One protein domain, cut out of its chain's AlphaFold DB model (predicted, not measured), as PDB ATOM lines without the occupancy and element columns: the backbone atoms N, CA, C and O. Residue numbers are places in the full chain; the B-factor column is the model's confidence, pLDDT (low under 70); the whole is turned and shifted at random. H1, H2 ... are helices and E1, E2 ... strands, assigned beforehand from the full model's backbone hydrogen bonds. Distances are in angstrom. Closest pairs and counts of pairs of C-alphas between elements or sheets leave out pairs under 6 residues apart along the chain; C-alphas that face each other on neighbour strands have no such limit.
ATOM      1  N   GLY A  11     242.485 373.388 149.088       91.94
ATOM      2  CA  GLY A  11     241.027 373.318 149.133       91.94
ATOM      3  C   GLY A  11     240.474 372.160 148.301       91.94
ATOM      4  O   GLY A  11     239.590 371.434 148.758       91.94
ATOM      5  N   GLU A  12     241.029 371.927 147.108       93.75
ATOM      6  CA  GLU A  12     240.649 370.782 146.276       93.75
ATOM      7  C   GLU A  12     241.023 369.448 146.912       93.75
ATOM      8  O   GLU A  12     240.199 368.532 146.897       93.75
ATOM      9  N   PHE A  13     242.218 369.345 147.499       93.88
ATOM     10  CA  PHE A  13     242.639 368.143 148.214       93.88
ATOM     11  C   PHE A  13     241.661 367.826 149.349       93.88
ATOM     12  O   PHE A  13     241.129 366.720 149.418       93.88
ATOM     13  N   ILE A  14     241.361 368.807 150.209       93.75
ATOM     14  CA  ILE A  14     240.428 368.631 151.331       93.75
ATOM     15  C   ILE A  14     239.038 368.232 150.823       93.75
ATOM     16  O   ILE A  14     238.406 367.351 151.407       93.75
ATOM     17  N   ARG A  15     238.546 368.865 149.749       93.94
ATOM     18  CA  ARG A  15     237.236 368.546 149.167       93.94
ATOM     19  C   ARG A  15     237.179 367.097 148.673       93.94
ATOM     20  O   ARG A  15     236.275 366.376 149.080       93.94
ATOM     21  N   ARG A  16     238.144 366.667 147.852       94.06
ATOM     22  CA  ARG A  16     238.199 365.297 147.304       94.06
ATOM     23  C   ARG A  16     238.403 364.258 148.408       94.06
ATOM     24  O   ARG A  16     237.714 363.249 148.441       94.06
ATOM     25  N   ALA A  17     239.271 364.537 149.380       93.50
ATOM     26  CA  ALA A  17     239.479 363.650 150.523       93.50
ATOM     27  C   ALA A  17     238.183 363.440 151.334       93.50
ATOM     28  O   ALA A  17     237.891 362.320 151.749       93.50
ATOM     29  N   LYS A  18     237.366 364.489 151.524       93.75
ATOM     30  CA  LYS A  18     236.056 364.374 152.191       93.75
ATOM     31  C   LYS A  18     235.079 363.474 151.438       93.75
ATOM     32  O   LYS A  18     234.345 362.726 152.077       93.75
ATOM     33  N   GLU A  19     235.086 363.517 150.106       94.00
ATOM     34  CA  GLU A  19     234.274 362.623 149.259       94.00
ATOM     35  C   GLU A  19     234.669 361.149 149.445       94.00
ATOM     36  O   GLU A  19     233.829 360.263 149.318       94.00
ATOM     37  N   LEU A  20     235.916 360.899 149.855       91.88
ATOM     38  CA  LEU A  20     236.471 359.581 150.170       91.88
ATOM     39  C   LEU A  20     236.385 359.220 151.667       91.88
ATOM     40  O   LEU A  20     237.022 358.275 152.130       91.88
ATOM     41  N   GLY A  21     235.598 359.965 152.448       91.31
ATOM     42  CA  GLY A  21     235.338 359.665 153.859       91.31
ATOM     43  C   GLY A  21     236.378 360.203 154.846       91.31
ATOM     44  O   GLY A  21     236.316 359.878 156.035       91.31
ATOM     45  N   VAL A  22     237.313 361.047 154.400       94.25
ATOM     46  CA  VAL A  22     238.233 361.757 155.298       94.25
ATOM     47  C   VAL A  22     237.506 362.893 156.009       94.25
ATOM     48  O   VAL A  22     236.741 363.656 155.421       94.25
ATOM     49  N   GLN A  23     237.777 363.043 157.297       93.75
ATOM     50  CA  GLN A  23     237.190 364.079 158.130       93.75
ATOM     51  C   GLN A  23     238.215 365.176 158.397       93.75
ATOM     52  O   GLN A  23     239.363 364.897 158.742       93.75
ATOM     53  N   LEU A  24     237.776 366.429 158.283       91.75
ATOM     54  CA  LEU A  24     238.525 367.582 158.769       91.75
ATOM     55  C   LEU A  24     238.185 367.795 160.242       91.75
ATOM     56  O   LEU A  24     237.039 368.096 160.577       91.75
ATOM     57  N   ARG A  25     239.186 367.660 161.103       90.00
ATOM     58  CA  ARG A  25     239.084 367.890 162.541       90.00
ATOM     59  C   ARG A  25     240.056 368.987 162.961       90.00
ATOM     60  O   ARG A  25     240.874 369.466 162.178       90.00
ATOM     61  N   HIS A  26     239.923 369.423 164.200       86.12
ATOM     62  CA  HIS A  26     240.838 370.360 164.834       86.12
ATOM     63  C   HIS A  26     241.213 369.812 166.204       86.12
ATOM     64  O   HIS A  26     240.433 369.069 166.802       86.12
ATOM     65  N   SER A  27     242.405 370.145 166.697       77.19
ATOM     66  CA  SER A  27     242.823 369.666 168.011       77.19
ATOM     67  C   SER A  27     241.862 370.181 169.096       77.19
ATOM     68  O   SER A  27     241.578 371.383 169.140       77.19
ATOM     69  N   PRO A  28     241.350 369.301 169.981       62.97
ATOM     70  CA  PRO A  28     240.531 369.733 171.113       62.97
ATOM     71  C   PRO A  28     241.388 370.480 172.139       62.97
ATOM     72  O   PRO A  28     240.934 371.425 172.782       62.97
ATOM     73  N   SER A  29     242.654 370.074 172.252       59.12
ATOM     74  CA  SER A  29     243.638 370.696 173.120       59.12
ATOM     75  C   SER A  29     244.382 371.781 172.367       59.12
ATOM     76  O   SER A  29     244.950 371.566 171.294       59.12
ATOM     77  N   LEU A  30     244.391 372.950 172.978       53.72
ATOM     78  CA  LEU A  30     245.278 374.036 172.642       53.72
ATOM     79  C   LEU A  30     246.703 373.594 173.000       53.72
ATOM     80  O   LEU A  30     247.024 373.444 174.177       53.72
ATOM     81  N   ALA A  31     247.543 373.328 172.006       56.25
ATOM     82  CA  ALA A  31     248.948 373.061 172.288       56.25
ATOM     83  C   ALA A  31     249.594 374.369 172.770       56.25
ATOM     84  O   ALA A  31     249.467 375.393 172.095       56.25
ATOM     85  N   GLU A  32     250.259 374.360 173.928       52.56
ATOM     86  CA  GLU A  32     251.056 375.504 174.375       52.56
ATOM     87  C   GLU A  32     252.301 375.622 173.493       52.56
ATOM     88  O   GLU A  32     253.270 374.876 173.624       52.56
ATOM     89  N   GLY A  33     252.259 376.558 172.549       60.94
ATOM     90  CA  GLY A  33     253.440 377.046 171.856       60.94
ATOM     91  C   GLY A  33     254.044 378.251 172.586       60.94
ATOM     92  O   GLY A  33     253.400 378.860 173.441       60.94
ATOM     93  N   PRO A  34     255.245 378.705 172.191       57.38
ATOM     94  CA  PRO A  34     255.901 379.881 172.778       57.38
ATOM     95  C   PRO A  34     255.109 381.198 172.628       57.38
ATOM     96  O   PRO A  34     255.485 382.210 173.208       57.38
ATOM     97  N   LYS A  35     254.017 381.201 171.849       59.22
ATOM     98  CA  LYS A  35     253.093 382.333 171.657       59.22
ATOM     99  C   LYS A  35     251.677 382.061 172.188       59.22
ATOM    100  O   LYS A  35     250.758 382.810 171.871       59.22
ATOM    101  N   GLY A  36     251.499 381.001 172.976       63.50
ATOM    102  CA  GLY A  36     250.220 380.593 173.544       63.50
ATOM    103  C   GLY A  36     249.586 379.401 172.834       63.50
ATOM    104  O   GLY A  36     250.250 378.558 172.238       63.50
ATOM    105  N   LEU A  37     248.270 379.343 172.956       60.97
ATOM    106  CA  LEU A  37     247.417 378.208 172.657       60.97
ATOM    107  C   LEU A  37     247.157 378.066 171.141       60.97
ATOM    108  O   LEU A  37     246.408 378.852 170.560       60.97
ATOM    109  N   LEU A  38     247.760 377.064 170.491       66.12
ATOM    110  CA  LEU A  38     247.609 376.803 169.053       66.12
ATOM    111  C   LEU A  38     246.517 375.760 168.788       66.12
ATOM    112  O   LEU A  38     246.580 374.636 169.290       66.12
ATOM    113  N   ARG A  39     245.531 376.131 167.962       71.81
ATOM    114  CA  ARG A  39     244.612 375.188 167.309       71.81
ATOM    115  C   ARG A  39     245.216 374.790 165.972       71.81
ATOM    116  O   ARG A  39     245.488 375.665 165.155       71.81
ATOM    117  N   PHE A  40     245.390 373.495 165.737       80.69
ATOM    118  CA  PHE A  40     245.766 372.987 164.422       80.69
ATOM    119  C   PHE A  40     244.627 372.165 163.829       80.69
ATOM    120  O   PHE A  40     243.930 371.436 164.540       80.69
ATOM    121  N   TYR A  41     244.440 372.306 162.521       88.19
ATOM    122  CA  TYR A  41     243.526 371.483 161.745       88.19
ATOM    123  C   TYR A  41     244.259 370.242 161.254       88.19
ATOM    124  O   TYR A  41     245.450 370.292 160.950       88.19
ATOM    125  N   TYR A  42     243.553 369.125 161.174       91.06
ATOM    126  CA  TYR A  42     244.102 367.887 160.648       91.06
ATOM    127  C   TYR A  42     243.039 367.092 159.897       91.06
ATOM    128  O   TYR A  42     241.843 367.192 160.177       91.06
ATOM    129  N   LEU A  43     243.485 366.302 158.927       93.38
ATOM    130  CA  LEU A  43     242.656 365.344 158.209       93.38
ATOM    131  C   LEU A  43     242.880 363.951 158.792       93.38
ATOM    132  O   LEU A  43     244.020 363.588 159.069       93.38
ATOM    133  N   THR A  44     241.818 363.171 158.970       93.69
ATOM    134  CA  THR A  44     241.903 361.791 159.471       93.69
ATOM    135  C   THR A  44     240.815 360.904 158.876       93.69
ATOM    136  O   THR A  44     239.755 361.393 158.476       93.69
ATOM    137  N   ARG A  45     241.058 359.590 158.844       88.19
ATOM    138  CA  ARG A  45     240.060 358.577 158.487       88.19
ATOM    139  C   ARG A  45     239.668 357.806 159.753       88.19
ATOM    140  O   ARG A  45     240.452 357.012 160.255       88.19
ATOM    141  N   GLY A  46     238.462 358.044 160.277       82.44
ATOM    142  CA  GLY A  46     237.939 357.345 161.463       82.44
ATOM    143  C   GLY A  46     238.330 357.976 162.810       82.44
ATOM    144  O   GLY A  46     238.124 359.174 163.015       82.44
ATOM    145  N   ASP A  47     238.845 357.156 163.734       74.38
ATOM    146  CA  ASP A  47     239.093 357.486 165.153       74.38
ATOM    147  C   ASP A  47     240.451 358.178 165.391       74.38
ATOM    148  O   ASP A  47     241.257 357.769 166.224       74.38
ATOM    149  N   ASP A  48     240.721 359.242 164.633       72.31
ATOM    150  CA  ASP A  48     241.882 360.141 164.769       72.31
ATOM    151  C   ASP A  48     243.260 359.602 164.350       72.31
ATOM    152  O   ASP A  48     244.211 360.384 164.323       72.31
ATOM    153  N   ARG A  49     243.420 358.325 163.967       77.25
ATOM    154  CA  ARG A  49     244.669 357.817 163.363       77.25
ATOM    155  C   ARG A  49     244.408 356.852 162.202       77.25
ATOM    156  O   ARG A  49     243.588 355.953 162.357       77.25
ATOM    157  N   PRO A  50     245.165 356.961 161.095       86.69
ATOM    158  CA  PRO A  50     246.211 357.956 160.812       86.69
ATOM    159  C   PRO A  50     245.651 359.372 160.565       86.69
ATOM    160  O   PRO A  50     244.467 359.547 160.259       86.69
ATOM    161  N   PHE A  51     246.488 360.400 160.751       90.31
ATOM    162  CA  PHE A  51     246.121 361.797 160.501       90.31
ATOM    163  C   PHE A  51     247.265 362.604 159.886       90.31
ATOM    164  O   PHE A  51     248.436 362.315 160.126       90.31
ATOM    165  N   VAL A  52     246.915 363.654 159.144       91.75
ATOM    166  CA  VAL A  52     247.859 364.650 158.618       91.75
ATOM    167  C   VAL A  52     247.490 366.031 159.130       91.75
ATOM    168  O   VAL A  52     246.337 366.448 159.044       91.75
ATOM    169  N   VAL A  53     248.467 366.746 159.683       90.12
ATOM    170  CA  VAL A  53     248.272 368.126 160.142       90.12
ATOM    171  C   VAL A  53     248.296 369.051 158.934       90.12
ATOM    172  O   VAL A  53     249.220 368.997 158.122       90.12
ATOM    173  N   LEU A  54     247.280 369.903 158.823       89.75
ATOM    174  CA  LEU A  54     247.214 370.891 157.764       89.75
ATOM    175  C   LEU A  54     248.143 372.068 158.090       89.75
ATOM    176  O   LEU A  54     248.092 372.598 159.205       89.75
ATOM    177  N   PRO A  55     248.987 372.493 157.138       82.88
ATOM    178  CA  PRO A  55     249.763 373.712 157.282       82.88
ATOM    179  C   PRO A  55     248.835 374.935 157.231       82.88
ATOM    180  O   PRO A  55     247.740 374.870 156.674       82.88
ATOM    181  N   ASP A  56     249.296 376.068 157.763       79.94
ATOM    182  CA  ASP A  56     248.608 377.360 157.633       79.94
ATOM    183  C   ASP A  56     248.792 377.913 156.208       79.94
ATOM    184  O   ASP A  56     249.597 378.809 155.940       79.94
ATOM    185  N   LEU A  57     248.122 377.275 155.250       78.44
ATOM    186  CA  LEU A  57     248.076 377.681 153.854       78.44
ATOM    187  C   LEU A  57     246.652 378.085 153.491       78.44
ATOM    188  O   LEU A  57     245.677 377.567 154.024       78.44
ATOM    189  N   ARG A  58     246.549 379.003 152.532       84.75
ATOM    190  CA  ARG A  58     245.270 379.361 151.923       84.75
ATOM    191  C   ARG A  58     244.776 378.226 151.030       84.75
ATOM    192  O   ARG A  58     245.584 377.552 150.390       84.75
ATOM    193  N   ASP A  59     243.460 378.073 150.948       86.75
ATOM    194  CA  ASP A  59     242.803 377.015 150.176       86.75
ATOM    195  C   ASP A  59     243.173 377.022 148.687       86.75
ATOM    196  O   ASP A  59     243.207 375.963 148.071       86.75
ATOM    197  N   ASP A  60     243.486 378.186 148.113       88.75
ATOM    198  CA  ASP A  60     243.883 378.366 146.711       88.75
ATOM    199  C   ASP A  60     245.358 378.027 146.439       88.75
ATOM    200  O   ASP A  60     245.802 378.005 145.287       88.75
ATOM    201  N   ARG A  61     246.147 377.749 147.484       88.19
ATOM    202  CA  ARG A  61     247.564 377.429 147.332       88.19
ATOM    203  C   ARG A  61     247.741 376.001 146.825       88.19
ATOM    204  O   ARG A  61     247.240 375.048 147.418       88.19
ATOM    205  N   ARG A  62     248.517 375.862 145.747       90.25
ATOM    206  CA  ARG A  62     248.923 374.570 145.175       90.25
ATOM    207  C   ARG A  62     249.819 373.790 146.135       90.25
ATOM    208  O   ARG A  62     250.742 374.361 146.722       90.25
ATOM    209  N   LEU A  63     249.543 372.495 146.278       89.94
ATOM    210  CA  LEU A  63     250.327 371.583 147.106       89.94
ATOM    211  C   LEU A  63     251.488 370.989 146.313       89.94
ATOM    212  O   LEU A  63     251.344 370.607 145.154       89.94
ATOM    213  N   GLU A  64     252.650 370.850 146.939       90.69
ATOM    214  CA  GLU A  64     253.759 370.156 146.288       90.69
ATOM    215  C   GLU A  64     253.399 368.678 146.043       90.69
ATOM    216  O   GLU A  64     252.815 368.048 146.930       90.69
ATOM    217  N   PRO A  65     253.784 368.083 144.897       90.31
ATOM    218  CA  PRO A  65     253.512 366.674 144.596       90.31
ATOM    219  C   PRO A  65     253.936 365.708 145.709       90.31
ATOM    220  O   PRO A  65     253.205 364.781 146.038       90.31
ATOM    221  N   ALA A  66     255.078 365.966 146.355       91.12
ATOM    222  CA  ALA A  66     255.551 365.170 147.487       91.12
ATOM    223  C   ALA A  66     254.630 365.272 148.719       91.12
ATOM    224  O   ALA A  66     254.453 364.289 149.436       91.12
ATOM    225  N   THR A  67     254.014 366.438 148.949       91.75
ATOM    226  CA  THR A  67     253.032 366.631 150.027       91.75
ATOM    227  C   THR A  67     251.759 365.844 149.734       91.75
ATOM    228  O   THR A  67     251.285 365.119 150.605       91.75
ATOM    229  N   ILE A  68     251.250 365.933 148.499       91.75
ATOM    230  CA  ILE A  68     250.068 365.179 148.052       91.75
ATOM    231  C   ILE A  68     250.323 363.676 148.213       91.75
ATOM    232  O   ILE A  68     249.516 362.982 148.824       91.75
ATOM    233  N   LEU A  69     251.474 363.189 147.737       93.19
ATOM    234  CA  LEU A  69     251.862 361.783 147.815       93.19
ATOM    235  C   LEU A  69     251.863 361.280 149.261       93.19
ATOM    236  O   LEU A  69     251.210 360.285 149.569       93.19
ATOM    237  N   ASN A  70     252.550 362.004 150.147       94.12
ATOM    238  CA  ASN A  70     252.641 361.670 151.565       94.12
ATOM    239  C   ASN A  70     251.260 361.647 152.239       94.12
ATOM    240  O   ASN A  70     250.953 360.751 153.027       94.12
ATOM    241  N   TRP A  71     250.398 362.619 151.931       94.44
ATOM    242  CA  TRP A  71     249.061 362.677 152.517       94.44
ATOM    243  C   TRP A  71     248.153 361.562 152.016       94.44
ATOM    244  O   TRP A  71     247.445 360.969 152.828       94.44
ATOM    245  N   CYS A  72     248.202 361.233 150.723       94.00
ATOM    246  CA  CYS A  72     247.461 360.098 150.183       94.00
ATOM    247  C   CYS A  72     247.922 358.777 150.805       94.00
ATOM    248  O   CYS A  72     247.085 357.973 151.197       94.00
ATOM    249  N   GLU A  73     249.231 358.568 150.968       94.06
ATOM    250  CA  GLU A  73     249.764 357.369 151.631       94.06
ATOM    251  C   GLU A  73     249.359 357.295 153.105       94.06
ATOM    252  O   GLU A  73     248.928 356.248 153.580       94.06
ATOM    253  N   THR A  74     249.442 358.416 153.824       94.19
ATOM    254  CA  THR A  74     249.075 358.473 155.244       94.19
ATOM    255  C   THR A  74     247.583 358.221 155.454       94.19
ATOM    256  O   THR A  74     247.205 357.580 156.429       94.19
ATOM    257  N   LEU A  75     246.726 358.735 154.570       93.44
ATOM    258  CA  LEU A  75     245.268 358.647 154.694       93.44
ATOM    259  C   LEU A  75     244.653 357.460 153.939       93.44
ATOM    260  O   LEU A  75     243.428 357.320 153.965       93.44
ATOM    261  N   ASP A  76     245.475 356.623 153.298       92.62
ATOM    262  CA  ASP A  76     245.031 355.503 152.460       92.62
ATOM    263  C   ASP A  76     244.043 355.971 151.369       92.62
ATOM    264  O   ASP A  76     242.891 355.533 151.304       92.62
ATOM    265  N   LEU A  77     244.483 356.943 150.559       92.25
ATOM    266  CA  LEU A  77     243.731 357.532 149.448       92.25
ATOM    267  C   LEU A  77     244.350 357.155 148.088       92.25
ATOM    268  O   LEU A  77     245.580 357.112 147.971       92.25
ATOM    269  N   PRO A  78     243.527 356.947 147.042       91.06
ATOM    270  CA  PRO A  78     244.002 356.744 145.675       91.06
ATOM    271  C   PRO A  78     244.709 358.005 145.176       91.06
ATOM    272  O   PRO A  78     244.179 359.107 145.280       91.06
ATOM    273  N   LYS A  79     245.927 357.865 144.655       89.50
ATOM    274  CA  LYS A  79     246.788 358.996 144.263       89.50
ATOM    275  C   LYS A  79     246.317 359.635 142.954       89.50
ATOM    276  O   LYS A  79     246.419 360.853 142.791       89.50
TER     277      LYS A  79
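Overview. This is residues 11 to 79 of the 84 residues of an uncharacterized protein of Candidatus Rokubacteria bacterium (UniProt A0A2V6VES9). Look first for a small antiparallel sheet of three strands, E1, E4 and E5, with the two helices H1 and H2 at one end of the body and a little two-strand hairpin, E2 and E3, reaching away at the opposite end. That hairpin is the far tip of an arm, and it gives the model much of its longest axis. The 69 residues printed hold, along the chain, H1, E1, E2, E3, E4, E5 and H2; the larger sheet has the order E1, E4, E5, and the class is mixed, helices and strands. The whole is compact, with a radius of gyration of the C-alphas of 12.6 A, and the C-alphas span 37 by 28 by 17 A.

Arrangement. Start with H1, residues 11 to 19, which is on the larger sheet but only grazes it, with residues 14 to 18. Its closest C-alphas to E1, residues 23 to 26, are those of Lys 18 and Leu 24, 7.7 A apart. Next come E2, residues 31 to 33, and E3, residues 36 to 38, an antiparallel hairpin; look for N 33 and O 36 at 2.9 A. E3 runs on into E4, residues 41 to 44, across a break of 2 residues, at 34 degrees. E4 is the inner strand of the larger sheet, antiparallel to the edge strand E1 at 145 degrees, with N 23 and O 44 at 2.8 A. E4 and the other edge strand E5, residues 51 to 53, form an antiparallel hairpin at 159 degrees, with N 43 and O 52 at 2.9 A. Last, H2, residues 65 to 75, only grazes this sheet, with residues 70 to 75; its closest C-alphas to E5 are those of Trp 71 and Val 52, 6.5 A apart. H1 and H2 are near each other, while E2 and H2 are apart. In both helices every O i to N i+4 pair is within hydrogen-bond range.

Along the chain. Find C-alpha 11 at (241.027, 373.318, 149.133); from there H1 runs 12.6 A to C-alpha 19. E1 covers 9.9 A, E2 6.0 A and E3 6.4 A, with C-alpha 36 at (250.220, 380.593, 173.544). E4 then covers 10.1 A and E5 6.7 A. H2 runs 15.3 A and ends with C-alpha 75 at (245.268, 358.647, 154.694).

Size, cuts and confidence. The two C-alphas farthest apart are those of Lys 35 and Pro 78, 37.6 A. The printed part has no cut. The link from E5 to H2 is long, with 11 residues, and the link from E4 to E5 is short, with 6; the other links are tight. The mean pLDDT of the printed part is 84.4, but look at residues 28 to 38, which are under 70.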